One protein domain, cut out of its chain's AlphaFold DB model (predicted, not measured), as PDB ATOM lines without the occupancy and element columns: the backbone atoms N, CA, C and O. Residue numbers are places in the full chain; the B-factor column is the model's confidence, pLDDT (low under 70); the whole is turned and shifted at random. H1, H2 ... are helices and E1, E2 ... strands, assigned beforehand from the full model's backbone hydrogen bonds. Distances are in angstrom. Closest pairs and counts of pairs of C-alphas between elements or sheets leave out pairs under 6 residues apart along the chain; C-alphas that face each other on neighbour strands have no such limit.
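This is residues 384 to 506 and 617 to 623 of the 623 residues of an uncharacterized protein of Panaeolus cyanescens (UniProt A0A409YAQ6). An elongated, loose model is built along a wall of four strands, E1, E4, E5 and E6, with H4 over the E5 and E6 part of one face and H1 and H2 side by side near it, H2 only grazing the sheet. The hairpin E2 and E3, with H3 close by, makes one end of the length; at the other, H5 and H6 form an arm whose residues 498 to 506 stick out free. The printed part has 130 residues, with six named helices and six named strands in the order E1 H1 E2 E3 E4 H2 H3 E5 H4 H5 H6 E6. The class is mixed, and the large sheet, in the order E1 E4 E5 E6, is mixed too. The radius of gyration of the C-alphas is 18.6 A and the spans are 65 by 35 by 23 A.

Find C-alpha 384 at (190.825, 168.602, 133.131), where E1, residues 384 to 388, begins. Next come H1, residues 392 to 398, E2, 402 to 405, E3, 408 to 411, and E4, 421 to 425. H2, 433 to 443, is 15.3 A long; H3, 445 to 449, follows. E5, 457 to 462, runs 16.0 A and H4, 465 to 475, 15.6 A. After H5, 481 to 486, H6, 491 to 506, runs 21.8 A to C-alpha 506 at (230.432, 138.384, 132.949). E6, 617 to 622, is 15.6 A long and ends at (205.041, 165.704, 132.042).

Begin at the sheet: E1 and E4 are parallel, with N 387 and O 423 2.8 A apart, within hydrogen-bond range. E4 and E5 are parallel, N 424 to O 459 at 2.8 A; with H2 and H3 between them along the chain they form a strand-helix-strand unit, two parallel neighbours joined through helices, with a right-handed crossover. E5 and E6 are antiparallel, N 619 to O 460 at 2.8 A. H4 on one face makes two layers, helix over sheet: at a height of 9.2 A it lies over E6 and, only just, with 3 C-alphas, over E5, and runs along the strands, at 3 degrees to E6 on the local plane. H2 only grazes the sheet with residues 435 to 439. H1, not on the sheet, touches H2, closest C-alphas Ser 392 and Ser 434, 5.8 A, at a shallow tilt of 9 degrees, the same way. The hairpin E2 and E3 is antiparallel, N 403 to O 410 at 2.8 A; the closest C-alphas of E2 and H3 are Ser 402 and Gly 446, 5.5 A. H5 and H6 touch only at the corner, closest C-alphas Val 485 and Tyr 492, 6.4 A; H4 and H5 are apart. In H2, H3, H4 and H6 every O i to N i+4 pair is within hydrogen-bond range; H1 has 1 of 3, with 3 of 4 O i to N i+3 pairs, and H5 0 of 2, with 1 of 3.

The C-alphas farthest apart, Gly 406 and Phe 506, are 67.1 A apart. Residues 507 to 616 are not printed, and C-alphas 506 and 617 are 35.1 A apart across this cut. Of the links that are printed whole, none is long. Mean pLDDT of the printed part is 70.4; look for values under 70 at residues 408 to 412, 429 to 431, 465 to 506 and 617 to 623.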
ATOM      1  N   SER A 384     190.542 169.797 133.934       93.81
ATOM      2  CA  SER A 384     190.825 168.602 133.131       93.81
ATOM      3  C   SER A 384     189.885 168.462 131.939       93.81
ATOM      4  O   SER A 384     188.667 168.584 132.085       93.81
ATOM      5  N   LEU A 385     190.452 168.114 130.785       94.19
ATOM      6  CA  LEU A 385     189.729 167.870 129.539       94.19
ATOM      7  C   LEU A 385     190.161 166.527 128.930       94.19
ATOM      8  O   LEU A 385     191.342 166.343 128.660       94.19
ATOM      9  N   ASP A 386     189.229 165.602 128.708       92.75
ATOM     10  CA  ASP A 386     189.465 164.303 128.054       92.75
ATOM     11  C   ASP A 386     188.675 164.238 126.739       92.75
ATOM     12  O   ASP A 386     187.450 164.322 126.737       92.75
ATOM     13  N   LEU A 387     189.370 164.131 125.608       91.38
ATOM     14  CA  LEU A 387     188.805 164.168 124.258       91.38
ATOM     15  C   LEU A 387     189.072 162.858 123.522       91.38
ATOM     16  O   LEU A 387     190.091 162.209 123.745       91.38
ATOM     17  N   TRP A 388     188.210 162.499 122.572       87.94
ATOM     18  CA  TRP A 388     188.409 161.325 121.715       87.94
ATOM     19  C   TRP A 388     188.492 161.699 120.234       87.94
ATOM     20  O   TRP A 388     187.645 162.420 119.713       87.94
ATOM     21  N   GLY A 389     189.501 161.170 119.543       82.62
ATOM     22  CA  GLY A 389     189.640 161.227 118.091       82.62
ATOM     23  C   GLY A 389     189.840 162.631 117.512       82.62
ATOM     24  O   GLY A 389     189.476 162.850 116.357       82.62
ATOM     25  N   VAL A 390     190.380 163.572 118.292       86.12
ATOM     26  CA  VAL A 390     190.625 164.962 117.866       86.12
ATOM     27  C   VAL A 390     191.998 165.125 117.212       86.12
ATOM     28  O   VAL A 390     192.955 164.457 117.602       86.12
ATOM     29  N   SER A 391     192.091 166.018 116.223       86.50
ATOM     30  CA  SER A 391     193.356 166.403 115.586       86.50
ATOM     31  C   SER A 391     194.011 167.595 116.290       86.50
ATOM     32  O   SER A 391     193.370 168.363 117.013       86.50
ATOM     33  N   SER A 392     195.298 167.782 116.029       84.25
ATOM     34  CA  SER A 392     196.105 168.936 116.421       84.25
ATOM     35  C   SER A 392     195.491 170.267 115.990       84.25
ATOM     36  O   SER A 392     195.454 171.200 116.787       84.25
ATOM     37  N   GLU A 393     194.936 170.348 114.777       86.50
ATOM     38  CA  GLU A 393     194.272 171.551 114.256       86.50
ATOM     39  C   GLU A 393     193.092 171.993 115.138       86.50
ATOM     40  O   GLU A 393     192.890 173.185 115.381       86.50
ATOM     41  N   VAL A 394     192.326 171.031 115.661       87.69
ATOM     42  CA  VAL A 394     191.223 171.306 116.591       87.69
ATOM     43  C   VAL A 394     191.776 171.818 117.921       87.69
ATOM     44  O   VAL A 394     191.280 172.815 118.449       87.69
ATOM     45  N   LEU A 395     192.838 171.186 118.430       88.50
ATOM     46  CA  LEU A 395     193.481 171.552 119.695       88.50
ATOM     47  C   LEU A 395     194.178 172.915 119.661       88.50
ATOM     48  O   LEU A 395     194.325 173.520 120.719       88.50
ATOM     49  N   CYS A 396     194.520 173.457 118.488       86.56
ATOM     50  CA  CYS A 396     195.031 174.826 118.354       86.56
ATOM     51  C   CYS A 396     194.093 175.891 118.954       86.56
ATOM     52  O   CYS A 396     194.541 176.999 119.230       86.56
ATOM     53  N   ALA A 397     192.813 175.578 119.204       86.94
ATOM     54  CA  ALA A 397     191.926 176.426 120.006       86.94
ATOM     55  C   ALA A 397     192.459 176.707 121.430       86.94
ATOM     56  O   ALA A 397     192.134 177.737 122.007       86.94
ATOM     57  N   LEU A 398     193.278 175.819 122.002       88.19
ATOM     58  CA  LEU A 398     193.855 175.961 123.346       88.19
ATOM     59  C   LEU A 398     195.125 176.827 123.390       88.19
ATOM     60  O   LEU A 398     195.600 177.143 124.485       88.19
ATOM     61  N   LYS A 399     195.694 177.175 122.228       87.50
ATOM     62  CA  LYS A 399     196.923 177.970 122.135       87.50
ATOM     63  C   LYS A 399     196.652 179.393 122.621       87.50
ATOM     64  O   LYS A 399     195.670 180.014 122.222       87.50
ATOM     65  N   VAL A 400     197.530 179.909 123.479       83.56
ATOM     66  CA  VAL A 400     197.433 181.285 123.980       83.56
ATOM     67  C   VAL A 400     198.275 182.194 123.094       83.56
ATOM     68  O   VAL A 400     199.498 182.084 123.059       83.56
ATOM     69  N   GLU A 401     197.626 183.100 122.371       82.06
ATOM     70  CA  GLU A 401     198.318 184.126 121.595       82.06
ATOM     71  C   GLU A 401     198.522 185.367 122.469       82.06
ATOM     72  O   GLU A 401     197.577 186.106 122.746       82.06
ATOM     73  N   SER A 402     199.759 185.576 122.925       75.50
ATOM     74  CA  SER A 402     200.174 186.769 123.663       75.50
ATOM     75  C   SER A 402     201.079 187.645 122.791       75.50
ATOM     76  O   SER A 402     201.982 187.161 122.106       75.50
ATOM     77  N   ARG A 403     200.825 188.955 122.791       75.81
ATOM     78  CA  ARG A 403     201.654 189.976 122.143       75.81
ATOM     79  C   ARG A 403     202.043 191.026 123.171       75.81
ATOM     80  O   ARG A 403     201.281 191.338 124.081       75.81
ATOM     81  N   ARG A 404     203.252 191.566 123.042       72.38
ATOM     82  CA  ARG A 404     203.725 192.660 123.890       72.38
ATOM     83  C   ARG A 404     203.633 193.951 123.093       72.38
ATOM     84  O   ARG A 404     204.423 194.165 122.179       72.38
ATOM     85  N   GLU A 405     202.675 194.800 123.441       73.94
ATOM     86  CA  GLU A 405     202.458 196.098 122.801       73.94
ATOM     87  C   GLU A 405     202.583 197.198 123.861       73.94
ATOM     88  O   GLU A 405     201.932 197.166 124.903       73.94
ATOM     89  N   GLY A 406     203.488 198.159 123.639       71.06
ATOM     90  CA  GLY A 406     203.647 199.316 124.531       71.06
ATOM     91  C   GLY A 406     204.060 198.989 125.975       71.06
ATOM     92  O   GLY A 406     203.741 199.745 126.884       71.06
ATOM     93  N   GLY A 407     204.737 197.860 126.213       70.69
ATOM     94  CA  GLY A 407     205.155 197.433 127.555       70.69
ATOM     95  C   GLY A 407     204.094 196.658 128.348       70.69
ATOM     96  O   GLY A 407     204.446 196.072 129.369       70.69
ATOM     97  N   SER A 408     202.858 196.577 127.847       69.38
ATOM     98  CA  SER A 408     201.785 195.732 128.379       69.38
ATOM     99  C   SER A 408     201.608 194.471 127.524       69.38
ATOM    100  O   SER A 408     201.923 194.458 126.331       69.38
ATOM    101  N   TRP A 409     201.122 193.390 128.132       69.69
ATOM    102  CA  TRP A 409     200.741 192.178 127.408       69.69
ATOM    103  C   TRP A 409     199.299 192.320 126.917       69.69
ATOM    104  O   TRP A 409     198.380 192.445 127.723       69.69
ATOM    105  N   SER A 410     199.090 192.281 125.601       67.81
ATOM    106  CA  SER A 410     197.777 192.046 125.005       67.81
ATOM    107  C   SER A 410     197.652 190.554 124.708       67.81
ATOM    108  O   SER A 410     198.514 189.947 124.070       67.81
ATOM    109  N   VAL A 411     196.605 189.921 125.229       65.25
ATOM    110  CA  VAL A 411     196.350 188.495 125.001       65.25
ATOM    111  C   VAL A 411     195.024 188.369 124.272       65.25
ATOM    112  O   VAL A 411     194.061 189.062 124.602       65.25
ATOM    113  N   GLY A 412     194.984 187.503 123.259       68.81
ATOM    114  CA  GLY A 412     193.720 187.086 122.658       68.81
ATOM    115  C   GLY A 412     192.813 186.394 123.683       68.81
ATOM    116  O   GLY A 412     193.175 186.193 124.842       68.81
ATOM    117  N   THR A 413     191.615 185.993 123.270       76.81
ATOM    118  CA  THR A 413     190.701 185.253 124.149       76.81
ATOM    119  C   THR A 413     191.354 183.959 124.641       76.81
ATOM    120  O   THR A 413     191.571 183.033 123.860       76.81
ATOM    121  N   VAL A 414     191.640 183.874 125.943       82.38
ATOM    122  CA  VAL A 414     192.146 182.652 126.573       82.38
ATOM    123  C   VAL A 414     190.979 181.718 126.860       82.38
ATOM    124  O   VAL A 414     190.095 182.028 127.656       82.38
ATOM    125  N   LEU A 415     190.997 180.539 126.246       86.81
ATOM    126  CA  LEU A 415     190.030 179.480 126.522       86.81
ATOM    127  C   LEU A 415     190.540 178.575 127.648       86.81
ATOM    128  O   LEU A 415     191.708 178.187 127.631       86.81
ATOM    129  N   ALA A 416     189.668 178.229 128.602       87.69
ATOM    130  CA  ALA A 416     189.967 177.363 129.752       87.69
ATOM    131  C   ALA A 416     191.306 177.699 130.459       87.69
ATOM    132  O   ALA A 416     192.235 176.880 130.436       87.69
ATOM    133  N   PRO A 417     191.439 178.900 131.063       88.88
ATOM    134  CA  PRO A 417     192.679 179.369 131.691       88.88
ATOM    135  C   PRO A 417     193.169 178.469 132.830       88.88
ATOM    136  O   PRO A 417     194.368 178.409 133.072       88.88
ATOM    137  N   GLN A 418     192.277 177.745 133.513       91.75
ATOM    138  CA  GLN A 418     192.619 176.875 134.646       91.75
ATOM    139  C   GLN A 418     193.039 175.449 134.234       91.75
ATOM    140  O   GLN A 418     193.354 174.627 135.097       91.75
ATOM    141  N   LEU A 419     193.074 175.139 132.932       91.75
ATOM    142  CA  LEU A 419     193.286 173.778 132.440       91.75
ATOM    143  C   LEU A 419     194.715 173.297 132.714       91.75
ATOM    144  O   LEU A 419     195.687 173.833 132.181       91.75
ATOM    145  N   ARG A 420     194.825 172.229 133.507       88.44
ATOM    146  CA  ARG A 420     196.087 171.613 133.942       88.44
ATOM    147  C   ARG A 420     196.348 170.265 133.282       88.44
ATOM    148  O   ARG A 420     197.514 169.902 133.126       88.44
ATOM    149  N   ALA A 421     195.294 169.539 132.916       88.19
ATOM    150  CA  ALA A 421     195.382 168.207 132.334       88.19
ATOM    151  C   ALA A 421     194.583 168.112 131.029       88.19
ATOM    152  O   ALA A 421     193.417 168.503 130.975       88.19
ATOM    153  N   LEU A 422     195.207 167.562 129.990       88.88
ATOM    154  CA  LEU A 422     194.563 167.243 128.720       88.88
ATOM    155  C   LEU A 422     194.808 165.768 128.392       88.88
ATOM    156  O   LEU A 422     195.949 165.326 128.324       88.88
ATOM    157  N   VAL A 423     193.746 165.008 128.164       88.88
ATOM    158  CA  VAL A 423     193.816 163.624 127.692       88.88
ATOM    159  C   VAL A 423     193.254 163.589 126.281       88.88
ATOM    160  O   VAL A 423     192.165 164.099 126.031       88.88
ATOM    161  N   VAL A 424     193.988 162.995 125.345       87.81
ATOM    162  CA  VAL A 424     193.532 162.816 123.968       87.81
ATOM    163  C   VAL A 424     193.590 161.344 123.611       87.81
ATOM    164  O   VAL A 424     194.659 160.749 123.475       87.81
ATOM    165  N   ARG A 425     192.414 160.744 123.460       86.69
ATOM    166  CA  ARG A 425     192.240 159.339 123.114       86.69
ATOM    167  C   ARG A 425     192.149 159.144 121.620       86.69
ATOM    168  O   ARG A 425     191.582 159.968 120.916       86.69
ATOM    169  N   GLU A 426     192.681 158.022 121.152       82.62
ATOM    170  CA  GLU A 426     192.813 157.725 119.728       82.62
ATOM    171  C   GLU A 426     193.491 158.863 118.963       82.62
ATOM    172  O   GLU A 426     192.984 159.327 117.944       82.62
ATOM    173  N   TRP A 427     194.644 159.312 119.462       82.12
ATOM    174  CA  TRP A 427     195.456 160.297 118.759       82.12
ATOM    175  C   TRP A 427     195.882 159.753 117.388       82.12
ATOM    176  O   TRP A 427     196.499 158.686 117.290       82.12
ATOM    177  N   LYS A 428     195.497 160.466 116.323       72.00
ATOM    178  CA  LYS A 428     195.740 160.059 114.927       72.00
ATOM    179  C   LYS A 428     196.848 160.856 114.255       72.00
ATOM    180  O   LYS A 428     197.384 160.391 113.250       72.00
ATOM    181  N   ASP A 429     197.199 162.015 114.796       68.56
ATOM    182  CA  ASP A 429     198.160 162.899 114.157       68.56
ATOM    183  C   ASP A 429     199.586 162.387 114.371       68.56
ATOM    184  O   ASP A 429     199.994 161.990 115.463       68.56
ATOM    185  N   GLY A 430     200.367 162.378 113.293       60.69
ATOM    186  CA  GLY A 430     201.772 161.988 113.360       60.69
ATOM    187  C   GLY A 430     202.660 163.051 114.012       60.69
ATOM    188  O   GLY A 430     203.783 162.734 114.399       60.69
ATOM    189  N   ASP A 431     202.187 164.293 114.113       65.50
ATOM    190  CA  ASP A 431     202.969 165.426 114.595       65.50
ATOM    191  C   ASP A 431     202.458 165.918 115.954       65.50
ATOM    192  O   ASP A 431     201.275 166.215 116.127       65.50
ATOM    193  N   CYS A 432     203.365 165.971 116.929       70.56
ATOM    194  CA  CYS A 432     203.097 166.456 118.281       70.56
ATOM    195  C   CYS A 432     203.508 167.928 118.452       70.56
ATOM    196  O   CYS A 432     203.298 168.481 119.530       70.56
ATOM    197  N   GLN A 433     204.059 168.579 117.418       73.69
ATOM    198  CA  GLN A 433     204.545 169.956 117.500       73.69
ATOM    199  C   GLN A 433     203.447 170.927 117.936       73.69
ATOM    200  O   GLN A 433     203.654 171.713 118.851       73.69
ATOM    201  N   SER A 434     202.236 170.805 117.393       75.75
ATOM    202  CA  SER A 434     201.098 171.633 117.811       75.75
ATOM    203  C   SER A 434     200.736 171.467 119.296       75.75
ATOM    204  O   SER A 434     200.217 172.396 119.906       75.75
ATOM    205  N   LEU A 435     201.009 170.304 119.904       78.75
ATOM    206  CA  LEU A 435     200.806 170.084 121.341       78.75
ATOM    207  C   LEU A 435     201.911 170.745 122.171       78.75
ATOM    208  O   LEU A 435     201.620 171.323 123.220       78.75
ATOM    209  N   LEU A 436     203.158 170.686 121.694       76.88
ATOM    210  CA  LEU A 436     204.287 171.401 122.295       76.88
ATOM    211  C   LEU A 436     204.066 172.917 122.230       76.88
ATOM    212  O   LEU A 436     204.209 173.598 123.239       76.88
ATOM    213  N   ASP A 437     203.586 173.423 121.098       81.62
ATOM    214  CA  ASP A 437     203.188 174.819 120.917       81.62
ATOM    215  C   ASP A 437     202.112 175.256 121.924       81.62
ATOM    216  O   ASP A 437     202.164 176.368 122.453       81.62
ATOM    217  N   ILE A 438     201.123 174.399 122.206       83.31
ATOM    218  CA  ILE A 438     200.101 174.672 123.228       83.31
ATOM    219  C   ILE A 438     200.750 174.734 124.616       83.31
ATOM    220  O   ILE A 438     200.486 175.683 125.359       83.31
ATOM    221  N   PHE A 439     201.620 173.775 124.949       81.44
ATOM    222  CA  PHE A 439     202.380 173.766 126.203       81.44
ATOM    223  C   PHE A 439     203.192 175.049 126.393       81.44
ATOM    224  O   PHE A 439     203.069 175.708 127.428       81.44
ATOM    225  N   ASP A 440     203.994 175.410 125.394       82.62
ATOM    226  CA  ASP A 440     204.912 176.541 125.461       82.62
ATOM    227  C   ASP A 440     204.140 177.867 125.491       82.62
ATOM    228  O   ASP A 440     204.442 178.742 126.306       82.62
ATOM    229  N   SER A 441     203.062 177.994 124.704       83.88
ATOM    230  CA  SER A 441     202.219 179.199 124.706       83.88
ATOM    231  C   SER A 441     201.630 179.510 126.086       83.88
ATOM    232  O   SER A 441     201.611 180.666 126.510       83.88
ATOM    233  N   ARG A 442     201.231 178.477 126.839       81.94
ATOM    234  CA  ARG A 442     200.654 178.602 128.187       81.94
ATOM    235  C   ARG A 442     201.679 178.793 129.299       81.94
ATOM    236  O   ARG A 442     201.296 179.122 130.418       81.94
ATOM    237  N   ARG A 443     202.962 178.597 129.003       80.50
ATOM    238  CA  ARG A 443     204.086 178.894 129.906       80.50
ATOM    239  C   ARG A 443     204.708 180.263 129.646       80.50
ATOM    240  O   ARG A 443     205.550 180.690 130.428       80.50
ATOM    241  N   SER A 444     204.312 180.939 128.568       80.75
ATOM    242  CA  SER A 444     204.808 182.278 128.260       80.75
ATOM    243  C   SER A 444     204.498 183.261 129.393       80.75
ATOM    244  O   SER A 444     203.449 183.180 130.036       80.75
ATOM    245  N   GLU A 445     205.393 184.227 129.613       76.75
ATOM    246  CA  GLU A 445     205.197 185.289 130.609       76.75
ATOM    247  C   GLU A 445     203.859 186.012 130.412       76.75
ATOM    248  O   GLU A 445     203.160 186.293 131.381       76.75
ATOM    249  N   GLY A 446     203.459 186.239 129.154       76.38
ATOM    250  CA  GLY A 446     202.172 186.841 128.818       76.38
ATOM    251  C   GLY A 446     200.969 185.996 129.239       76.38
ATOM    252  O   GLY A 446     199.985 186.553 129.712       76.38
ATOM    253  N   ALA A 447     201.042 184.664 129.130       77.75
ATOM    254  CA  ALA A 447     199.971 183.776 129.585       77.75
ATOM    255  C   ALA A 447     199.859 183.760 131.120       77.75
ATOM    256  O   ALA A 447     198.754 183.835 131.662       77.75
ATOM    257  N   ILE A 448     200.995 183.721 131.821       80.75
ATOM    258  CA  ILE A 448     201.044 183.769 133.290       80.75
ATOM    259  C   ILE A 448     200.511 185.114 133.800       80.75
ATOM    260  O   ILE A 448     199.716 185.142 134.740       80.75
ATOM    261  N   ALA A 449     200.887 186.222 133.152       75.31
ATOM    262  CA  ALA A 449     200.453 187.568 133.518       75.31
ATOM    263  C   ALA A 449     198.925 187.752 133.464       75.31
ATOM    264  O   ALA A 449     198.385 188.553 134.222       75.31
ATOM    265  N   VAL A 450     198.222 186.989 132.618       76.06
ATOM    266  CA  VAL A 450     196.749 187.012 132.516       76.06
ATOM    267  C   VAL A 450     196.060 185.875 133.282       76.06
ATOM    268  O   VAL A 450     194.880 185.606 133.068       76.06
ATOM    269  N   GLY A 451     196.778 185.196 134.182       77.31
ATOM    270  CA  GLY A 451     196.213 184.171 135.061       77.31
ATOM    271  C   GLY A 451     195.983 182.807 134.402       77.31
ATOM    272  O   GLY A 451     195.226 181.997 134.942       77.31
ATOM    273  N   CYS A 452     196.624 182.522 133.260       82.69
ATOM    274  CA  CYS A 452     196.625 181.172 132.697       82.69
ATOM    275  C   CYS A 452     197.488 180.250 133.550       82.69
ATOM    276  O   CYS A 452     198.633 180.562 133.883       82.69
ATOM    277  N   TYR A 453     196.972 179.066 133.839       80.88
ATOM    278  CA  TYR A 453     197.758 178.009 134.437       80.88
ATOM    279  C   TYR A 453     198.581 177.294 133.378       80.88
ATOM    280  O   TYR A 453     198.119 176.995 132.275       80.88
ATOM    281  N   ALA A 454     199.814 176.972 133.759       78.25
ATOM    282  CA  ALA A 454     200.638 176.082 132.972       78.25
ATOM    283  C   ALA A 454     199.961 174.709 132.895       78.25
ATOM    284  O   ALA A 454     199.588 174.114 133.915       78.25
ATOM    285  N   LEU A 455     199.852 174.191 131.674       80.00
ATOM    286  CA  LEU A 455     199.473 172.807 131.450       80.00
ATOM    287  C   LEU A 455     200.550 171.919 132.097       80.00
ATOM    288  O   LEU A 455     201.747 172.108 131.855       80.00
ATOM    289  N   ARG A 456     200.130 171.002 132.971       79.31
ATOM    290  CA  ARG A 456     201.027 170.115 133.729       79.31
ATOM    291  C   ARG A 456     201.161 168.747 133.077       79.31
ATOM    292  O   ARG A 456     202.209 168.125 133.191       79.31
ATOM    293  N   ARG A 457     200.095 168.284 132.419       80.00
ATOM    294  CA  ARG A 457     200.004 166.927 131.883       80.00
ATOM    295  C   ARG A 457     199.248 166.902 130.560       80.00
ATOM    296  O   ARG A 457     198.117 167.387 130.495       80.00
ATOM    297  N   ILE A 458     199.854 166.288 129.543       80.94
ATOM    298  CA  ILE A 458     199.140 165.783 128.364       80.94
ATOM    299  C   ILE A 458     199.305 164.269 128.308       80.94
ATOM    300  O   ILE A 458     200.430 163.776 128.259       80.94
ATOM    301  N   ASP A 459     198.192 163.547 128.274       80.69
ATOM    302  CA  ASP A 459     198.177 162.116 127.987       80.69
ATOM    303  C   ASP A 459     197.679 161.884 126.562       80.69
ATOM    304  O   ASP A 459     196.539 162.217 126.232       80.69
ATOM    305  N   LEU A 460     198.506 161.269 125.723       81.25
ATOM    306  CA  LEU A 460     198.113 160.829 124.387       81.25
ATOM    307  C   LEU A 460     197.897 159.321 124.411       81.25
ATOM    308  O   LEU A 460     198.838 158.551 124.604       81.25
ATOM    309  N   VAL A 461     196.654 158.888 124.221       79.69
ATOM    310  CA  VAL A 461     196.291 157.470 124.221       79.69
ATOM    311  C   VAL A 461     196.167 156.990 122.782       79.69
ATOM    312  O   VAL A 461     195.268 157.401 122.042       79.69
ATOM    313  N   TYR A 462     197.062 156.096 122.377       75.50
ATOM    314  CA  TYR A 462     197.111 155.564 121.017       75.50
ATOM    315  C   TYR A 462     196.328 154.261 120.907       75.50
ATOM    316  O   TYR A 462     196.375 153.422 121.798       75.50
ATOM    317  N   LYS A 463     195.673 154.053 119.760       73.06
ATOM    318  CA  LYS A 463     194.994 152.784 119.437       73.06
ATOM    319  C   LYS A 463     195.967 151.645 119.104       73.06
ATOM    320  O   LYS A 463     195.588 150.483 119.113       73.06
ATOM    321  N   LYS A 464     197.197 151.977 118.699       74.94
ATOM    322  CA  LYS A 464     198.222 151.008 118.294       74.94
ATOM    323  C   LYS A 464     199.545 151.321 118.972       74.94
ATOM    324  O   LYS A 464     200.010 152.461 118.928       74.94
ATOM    325  N   HIS A 465     200.200 150.282 119.479       64.56
ATOM    326  CA  HIS A 465     201.506 150.377 120.127       64.56
ATOM    327  C   HIS A 465     202.581 151.024 119.240       64.56
ATOM    328  O   HIS A 465     203.366 151.851 119.705       64.56
ATOM    329  N   GLU A 466     202.631 150.673 117.955       69.12
ATOM    330  CA  GLU A 466     203.616 151.216 117.008       69.12
ATOM    331  C   GLU A 466     203.454 152.721 116.771       69.12
ATOM    332  O   GLU A 466     204.421 153.407 116.446       69.12
ATOM    333  N   ALA A 467     202.229 153.240 116.885       66.62
ATOM    334  CA  ALA A 467     201.970 154.669 116.749       66.62
ATOM    335  C   ALA A 467     202.479 155.427 117.983       66.62
ATOM    336  O   ALA A 467     203.154 156.440 117.825       66.62
ATOM    337  N   CYS A 468     202.252 154.876 119.183       67.69
ATOM    338  CA  CYS A 468     202.792 155.410 120.433       67.69
ATOM    339  C   CYS A 468     204.326 155.473 120.402       67.69
ATOM    340  O   CYS A 468     204.901 156.527 120.657       67.69
ATOM    341  N   ARG A 469     204.988 154.374 120.003       66.25
ATOM    342  CA  ARG A 469     206.458 154.312 119.896       66.25
ATOM    343  C   ARG A 469     207.016 155.339 118.918       66.25
ATOM    344  O   ARG A 469     207.933 156.069 119.259       66.25
ATOM    345  N   ARG A 470     206.430 155.444 117.722       67.44
ATOM    346  CA  ARG A 470     206.868 156.429 116.721       67.44
ATOM    347  C   ARG A 470     206.679 157.871 117.185       67.44
ATOM    348  O   ARG A 470     207.477 158.723 116.813       67.44
ATOM    349  N   ALA A 471     205.625 158.157 117.946       65.94
ATOM    350  CA  ALA A 471     205.401 159.487 118.497       65.94
ATOM    351  C   ALA A 471     206.414 159.820 119.600       65.94
ATOM    352  O   ALA A 471     207.007 160.893 119.561       65.94
ATOM    353  N   GLN A 472     206.665 158.881 120.513       66.50
ATOM    354  CA  GLN A 472     207.708 159.004 121.528       66.50
ATOM    355  C   GLN A 472     209.083 159.239 120.890       66.50
ATOM    356  O   GLN A 472     209.716 160.250 121.185       66.50
ATOM    357  N   ASP A 473     209.464 158.390 119.925       63.38
ATOM    358  CA  ASP A 473     210.706 158.539 119.168       63.38
ATOM    359  C   ASP A 473     210.832 159.960 118.593       63.38
ATOM    360  O   ASP A 473     211.883 160.576 118.663       63.38
ATOM    361  N   ARG A 474     209.764 160.528 118.025       66.00
ATOM    362  CA  ARG A 474     209.808 161.890 117.466       66.00
ATOM    363  C   ARG A 474     209.993 162.962 118.535       66.00
ATOM    364  O   ARG A 474     210.812 163.852 118.332       66.00
ATOM    365  N   ILE A 475     209.253 162.883 119.642       63.09
ATOM    366  CA  ILE A 475     209.321 163.865 120.738       63.09
ATOM    367  C   ILE A 475     210.713 163.882 121.368       63.09
ATOM    368  O   ILE A 475     211.235 164.946 121.692       63.09
ATOM    369  N   GLU A 476     211.335 162.716 121.493       59.91
ATOM    370  CA  GLU A 476     212.680 162.581 122.046       59.91
ATOM    371  C   GLU A 476     213.780 162.879 121.002       59.91
ATOM    372  O   GLU A 476     214.970 162.797 121.306       59.91
ATOM    373  N   GLY A 477     213.406 163.274 119.775       57.75
ATOM    374  CA  GLY A 477     214.337 163.624 118.694       57.75
ATOM    375  C   GLY A 477     214.973 162.413 118.001       57.75
ATOM    376  O   GLY A 477     215.937 162.544 117.255       57.75
ATOM    377  N   TRP A 478     214.427 161.221 118.222       58.00
ATOM    378  CA  TRP A 478     214.872 159.924 117.713       58.00
ATOM    379  C   TRP A 478     214.276 159.581 116.337       58.00
ATOM    380  O   TRP A 478     214.360 158.440 115.896       58.00
ATOM    381  N   GLY A 479     213.655 160.535 115.637       52.34
ATOM    382  CA  GLY A 479     213.033 160.307 114.323       52.34
ATOM    383  C   GLY A 479     214.009 159.893 113.210       52.34
ATOM    384  O   GLY A 479     213.575 159.314 112.217       52.34
ATOM    385  N   ASP A 480     215.307 160.150 113.389       57.84
ATOM    386  CA  ASP A 480     216.382 159.698 112.505       57.84
ATOM    387  C   ASP A 480     217.022 158.416 113.070       57.84
ATOM    388  O   ASP A 480     217.583 158.415 114.171       57.84
ATOM    389  N   GLU A 481     216.958 157.304 112.327       52.72
ATOM    390  CA  GLU A 481     217.554 156.020 112.737       52.72
ATOM    391  C   GLU A 481     219.055 156.139 113.035       52.72
ATOM    392  O   GLU A 481     219.578 155.410 113.881       52.72
ATOM    393  N   ARG A 482     219.753 157.097 112.410       50.94
ATOM    394  CA  ARG A 482     221.173 157.356 112.687       50.94
ATOM    395  C   ARG A 482     221.395 158.046 114.034       50.94
ATOM    396  O   ARG A 482     222.416 157.793 114.670       50.94
ATOM    397  N   ALA A 483     220.447 158.856 114.503       52.16
ATOM    398  CA  ALA A 483     220.507 159.501 115.816       52.16
ATOM    399  C   ALA A 483     220.175 158.519 116.957       52.16
ATOM    400  O   ALA A 483     220.776 158.596 118.032       52.16
ATOM    401  N   LYS A 484     219.295 157.533 116.719       50.56
ATOM    402  CA  LYS A 484     218.906 156.504 117.709       50.56
ATOM    403  C   LYS A 484     220.087 155.726 118.297       50.56
ATOM    404  O   LYS A 484     220.106 155.443 119.497       50.56
ATOM    405  N   VAL A 485     221.059 155.387 117.452       48.69
ATOM    406  CA  VAL A 485     222.173 154.481 117.783       48.69
ATOM    407  C   VAL A 485     223.246 155.155 118.651       48.69
ATOM    408  O   VAL A 485     223.916 154.477 119.427       48.69
ATOM    409  N   TYR A 486     223.400 156.481 118.564       46.97
ATOM    410  CA  TYR A 486     224.564 157.187 119.126       46.97
ATOM    411  C   TYR A 486     224.238 158.265 120.173       46.97
ATOM    412  O   TYR A 486     225.160 158.888 120.700       46.97
ATOM    413  N   THR A 487     222.964 158.483 120.514       47.09
ATOM    414  CA  THR A 487     222.567 159.559 121.439       47.09
ATOM    415  C   THR A 487     222.610 159.109 122.911       47.09
ATOM    416  O   THR A 487     221.979 158.105 123.255       47.09
ATOM    417  N   PRO A 488     223.314 159.844 123.802       44.56
ATOM    418  CA  PRO A 488     223.343 159.580 125.238       44.56
ATOM    419  C   PRO A 488     221.944 159.520 125.879       44.56
ATOM    420  O   PRO A 488     221.210 160.502 125.830       44.56
ATOM    421  N   GLY A 489     221.582 158.396 126.505       45.12
ATOM    422  CA  GLY A 489     220.320 158.206 127.234       45.12
ATOM    423  C   GLY A 489     219.167 157.566 126.447       45.12
ATOM    424  O   GLY A 489     218.114 157.341 127.045       45.12
ATOM    425  N   SER A 490     219.342 157.233 125.160       48.56
ATOM    426  CA  SER A 490     218.307 156.531 124.380       48.56
ATOM    427  C   SER A 490     218.050 155.114 124.907       48.56
ATOM    428  O   SER A 490     218.956 154.482 125.451       48.56
ATOM    429  N   GLU A 491     216.843 154.569 124.714       49.81
ATOM    430  CA  GLU A 491     216.538 153.171 125.082       49.81
ATOM    431  C   GLU A 491     217.481 152.175 124.388       49.81
ATOM    432  O   GLU A 491     217.951 151.226 125.010       49.81
ATOM    433  N   TYR A 492     217.866 152.438 123.134       46.91
ATOM    434  CA  TYR A 492     218.892 151.650 122.446       46.91
ATOM    435  C   TYR A 492     220.235 151.706 123.180       46.91
ATOM    436  O   TYR A 492     220.865 150.672 123.367       46.91
ATOM    437  N   GLN A 493     220.667 152.877 123.653       50.69
ATOM    438  CA  GLN A 493     221.908 153.013 124.414       50.69
ATOM    439  C   GLN A 493     221.801 152.436 125.835       50.69
ATOM    440  O   GLN A 493     222.803 151.958 126.361       50.69
ATOM    441  N   LYS A 494     220.611 152.421 126.452       54.12
ATOM    442  CA  LYS A 494     220.357 151.733 127.731       54.12
ATOM    443  C   LYS A 494     220.447 150.220 127.561       54.12
ATOM    444  O   LYS A 494     221.176 149.575 128.306       54.12
ATOM    445  N   VAL A 495     219.790 149.664 126.541       48.97
ATOM    446  CA  VAL A 495     219.840 148.233 126.202       48.97
ATOM    447  C   VAL A 495     221.246 147.826 125.760       48.97
ATOM    448  O   VAL A 495     221.788 146.844 126.257       48.97
ATOM    449  N   HIS A 496     221.890 148.604 124.890       49.34
ATOM    450  CA  HIS A 496     223.267 148.372 124.451       49.34
ATOM    451  C   HIS A 496     224.271 148.565 125.597       49.34
ATOM    452  O   HIS A 496     225.256 147.837 125.687       49.34
ATOM    453  N   GLY A 497     224.037 149.528 126.488       53.47
ATOM    454  CA  GLY A 497     224.832 149.767 127.690       53.47
ATOM    455  C   GLY A 497     224.714 148.618 128.685       53.47
ATOM    456  O   GLY A 497     225.729 148.169 129.208       53.47
ATOM    457  N   PHE A 498     223.506 148.084 128.872       48.44
ATOM    458  CA  PHE A 498     223.246 146.892 129.675       48.44
ATOM    459  C   PHE A 498     223.884 145.640 129.062       48.44
ATOM    460  O   PHE A 498     224.602 144.924 129.754       48.44
ATOM    461  N   ALA A 499     223.728 145.422 127.754       47.75
ATOM    462  CA  ALA A 499     224.375 144.324 127.036       47.75
ATOM    463  C   ALA A 499     225.910 144.429 127.084       47.75
ATOM    464  O   ALA A 499     226.594 143.442 127.338       47.75
ATOM    465  N   SER A 500     226.461 145.637 126.928       50.94
ATOM    466  CA  SER A 500     227.901 145.896 127.062       50.94
ATOM    467  C   SER A 500     228.392 145.698 128.497       50.94
ATOM    468  O   SER A 500     229.514 145.243 128.695       50.94
ATOM    469  N   HIS A 501     227.578 146.033 129.502       53.91
ATOM    470  CA  HIS A 501     227.889 145.798 130.911       53.91
ATOM    471  C   HIS A 501     227.897 144.302 131.235       53.91
ATOM    472  O   HIS A 501     228.878 143.825 131.795       53.91
ATOM    473  N   LEU A 502     226.874 143.556 130.805       48.22
ATOM    474  CA  LEU A 502     226.829 142.098 130.938       48.22
ATOM    475  C   LEU A 502     228.028 141.439 130.245       48.22
ATOM    476  O   LEU A 502     228.736 140.643 130.854       48.22
ATOM    477  N   ALA A 503     228.328 141.841 129.008       48.53
ATOM    478  CA  ALA A 503     229.488 141.333 128.286       48.53
ATOM    479  C   ALA A 503     230.811 141.654 128.999       48.53
ATOM    480  O   ALA A 503     231.728 140.841 129.010       48.53
ATOM    481  N   LYS A 504     230.927 142.817 129.641       50.41
ATOM    482  CA  LYS A 504     232.165 143.225 130.306       50.41
ATOM    483  C   LYS A 504     232.365 142.603 131.689       50.41
ATOM    484  O   LYS A 504     233.481 142.219 132.010       50.41
ATOM    485  N   GLU A 505     231.308 142.506 132.489       49.88
ATOM    486  CA  GLU A 505     231.370 141.992 133.864       49.88
ATOM    487  C   GLU A 505     231.271 140.468 133.952       49.88
ATOM    488  O   GLU A 505     231.739 139.886 134.935       49.88
ATOM    489  N   PHE A 506     230.672 139.826 132.944       45.28
ATOM    490  CA  PHE A 506     230.432 138.384 132.949       45.28
ATOM    491  C   PHE A 506     231.140 137.639 131.809       45.28
ATOM    492  O   PHE A 506     231.564 136.514 132.039       45.28
ATOM    493  N   LEU A 617     198.096 152.229 124.913       45.88
ATOM    494  CA  LEU A 617     199.311 152.810 125.476       45.88
ATOM    495  C   LEU A 617     199.156 154.322 125.597       45.88
ATOM    496  O   LEU A 617     198.695 154.990 124.664       45.88
ATOM    497  N   THR A 618     199.539 154.835 126.762       44.56
ATOM    498  CA  THR A 618     199.479 156.257 127.091       44.56
ATOM    499  C   THR A 618     200.884 156.831 127.023       44.56
ATOM    500  O   THR A 618     201.725 156.494 127.852       44.56
ATOM    501  N   LEU A 619     201.141 157.709 126.056       49.06
ATOM    502  CA  LEU A 619     202.326 158.556 126.082       49.06
ATOM    503  C   LEU A 619     202.016 159.748 126.978       49.06
ATOM    504  O   LEU A 619     201.140 160.556 126.656       49.06
ATOM    505  N   ARG A 620     202.713 159.838 128.107       50.62
ATOM    506  CA  ARG A 620     202.540 160.943 129.040       50.62
ATOM    507  C   ARG A 620     203.638 161.980 128.851       50.62
ATOM    508  O   ARG A 620     204.819 161.674 128.980       50.62
ATOM    509  N   LEU A 621     203.226 163.215 128.592       53.03
ATOM    510  CA  LEU A 621     204.096 164.382 128.579       53.03
ATOM    511  C   LEU A 621     203.911 165.129 129.900       53.03
ATOM    512  O   LEU A 621     202.908 165.819 130.107       53.03
ATOM    513  N   GLU A 622     204.877 164.954 130.795       47.12
ATOM    514  CA  GLU A 622     205.041 165.704 132.042       47.12
ATOM    515  C   GLU A 622     206.312 166.557 131.905       47.12
ATOM    516  O   GLU A 622     207.341 166.076 131.427       47.12
ATOM    517  N   ARG A 623     206.237 167.842 132.260       44.94
ATOM    518  CA  ARG A 623     207.381 168.766 132.234       44.94
ATOM    519  C   ARG A 623     207.413 169.635 133.471       44.94
ATOM    520  O   ARG A 623     206.374 170.291 133.728       44.94
TER     521      ARG A 623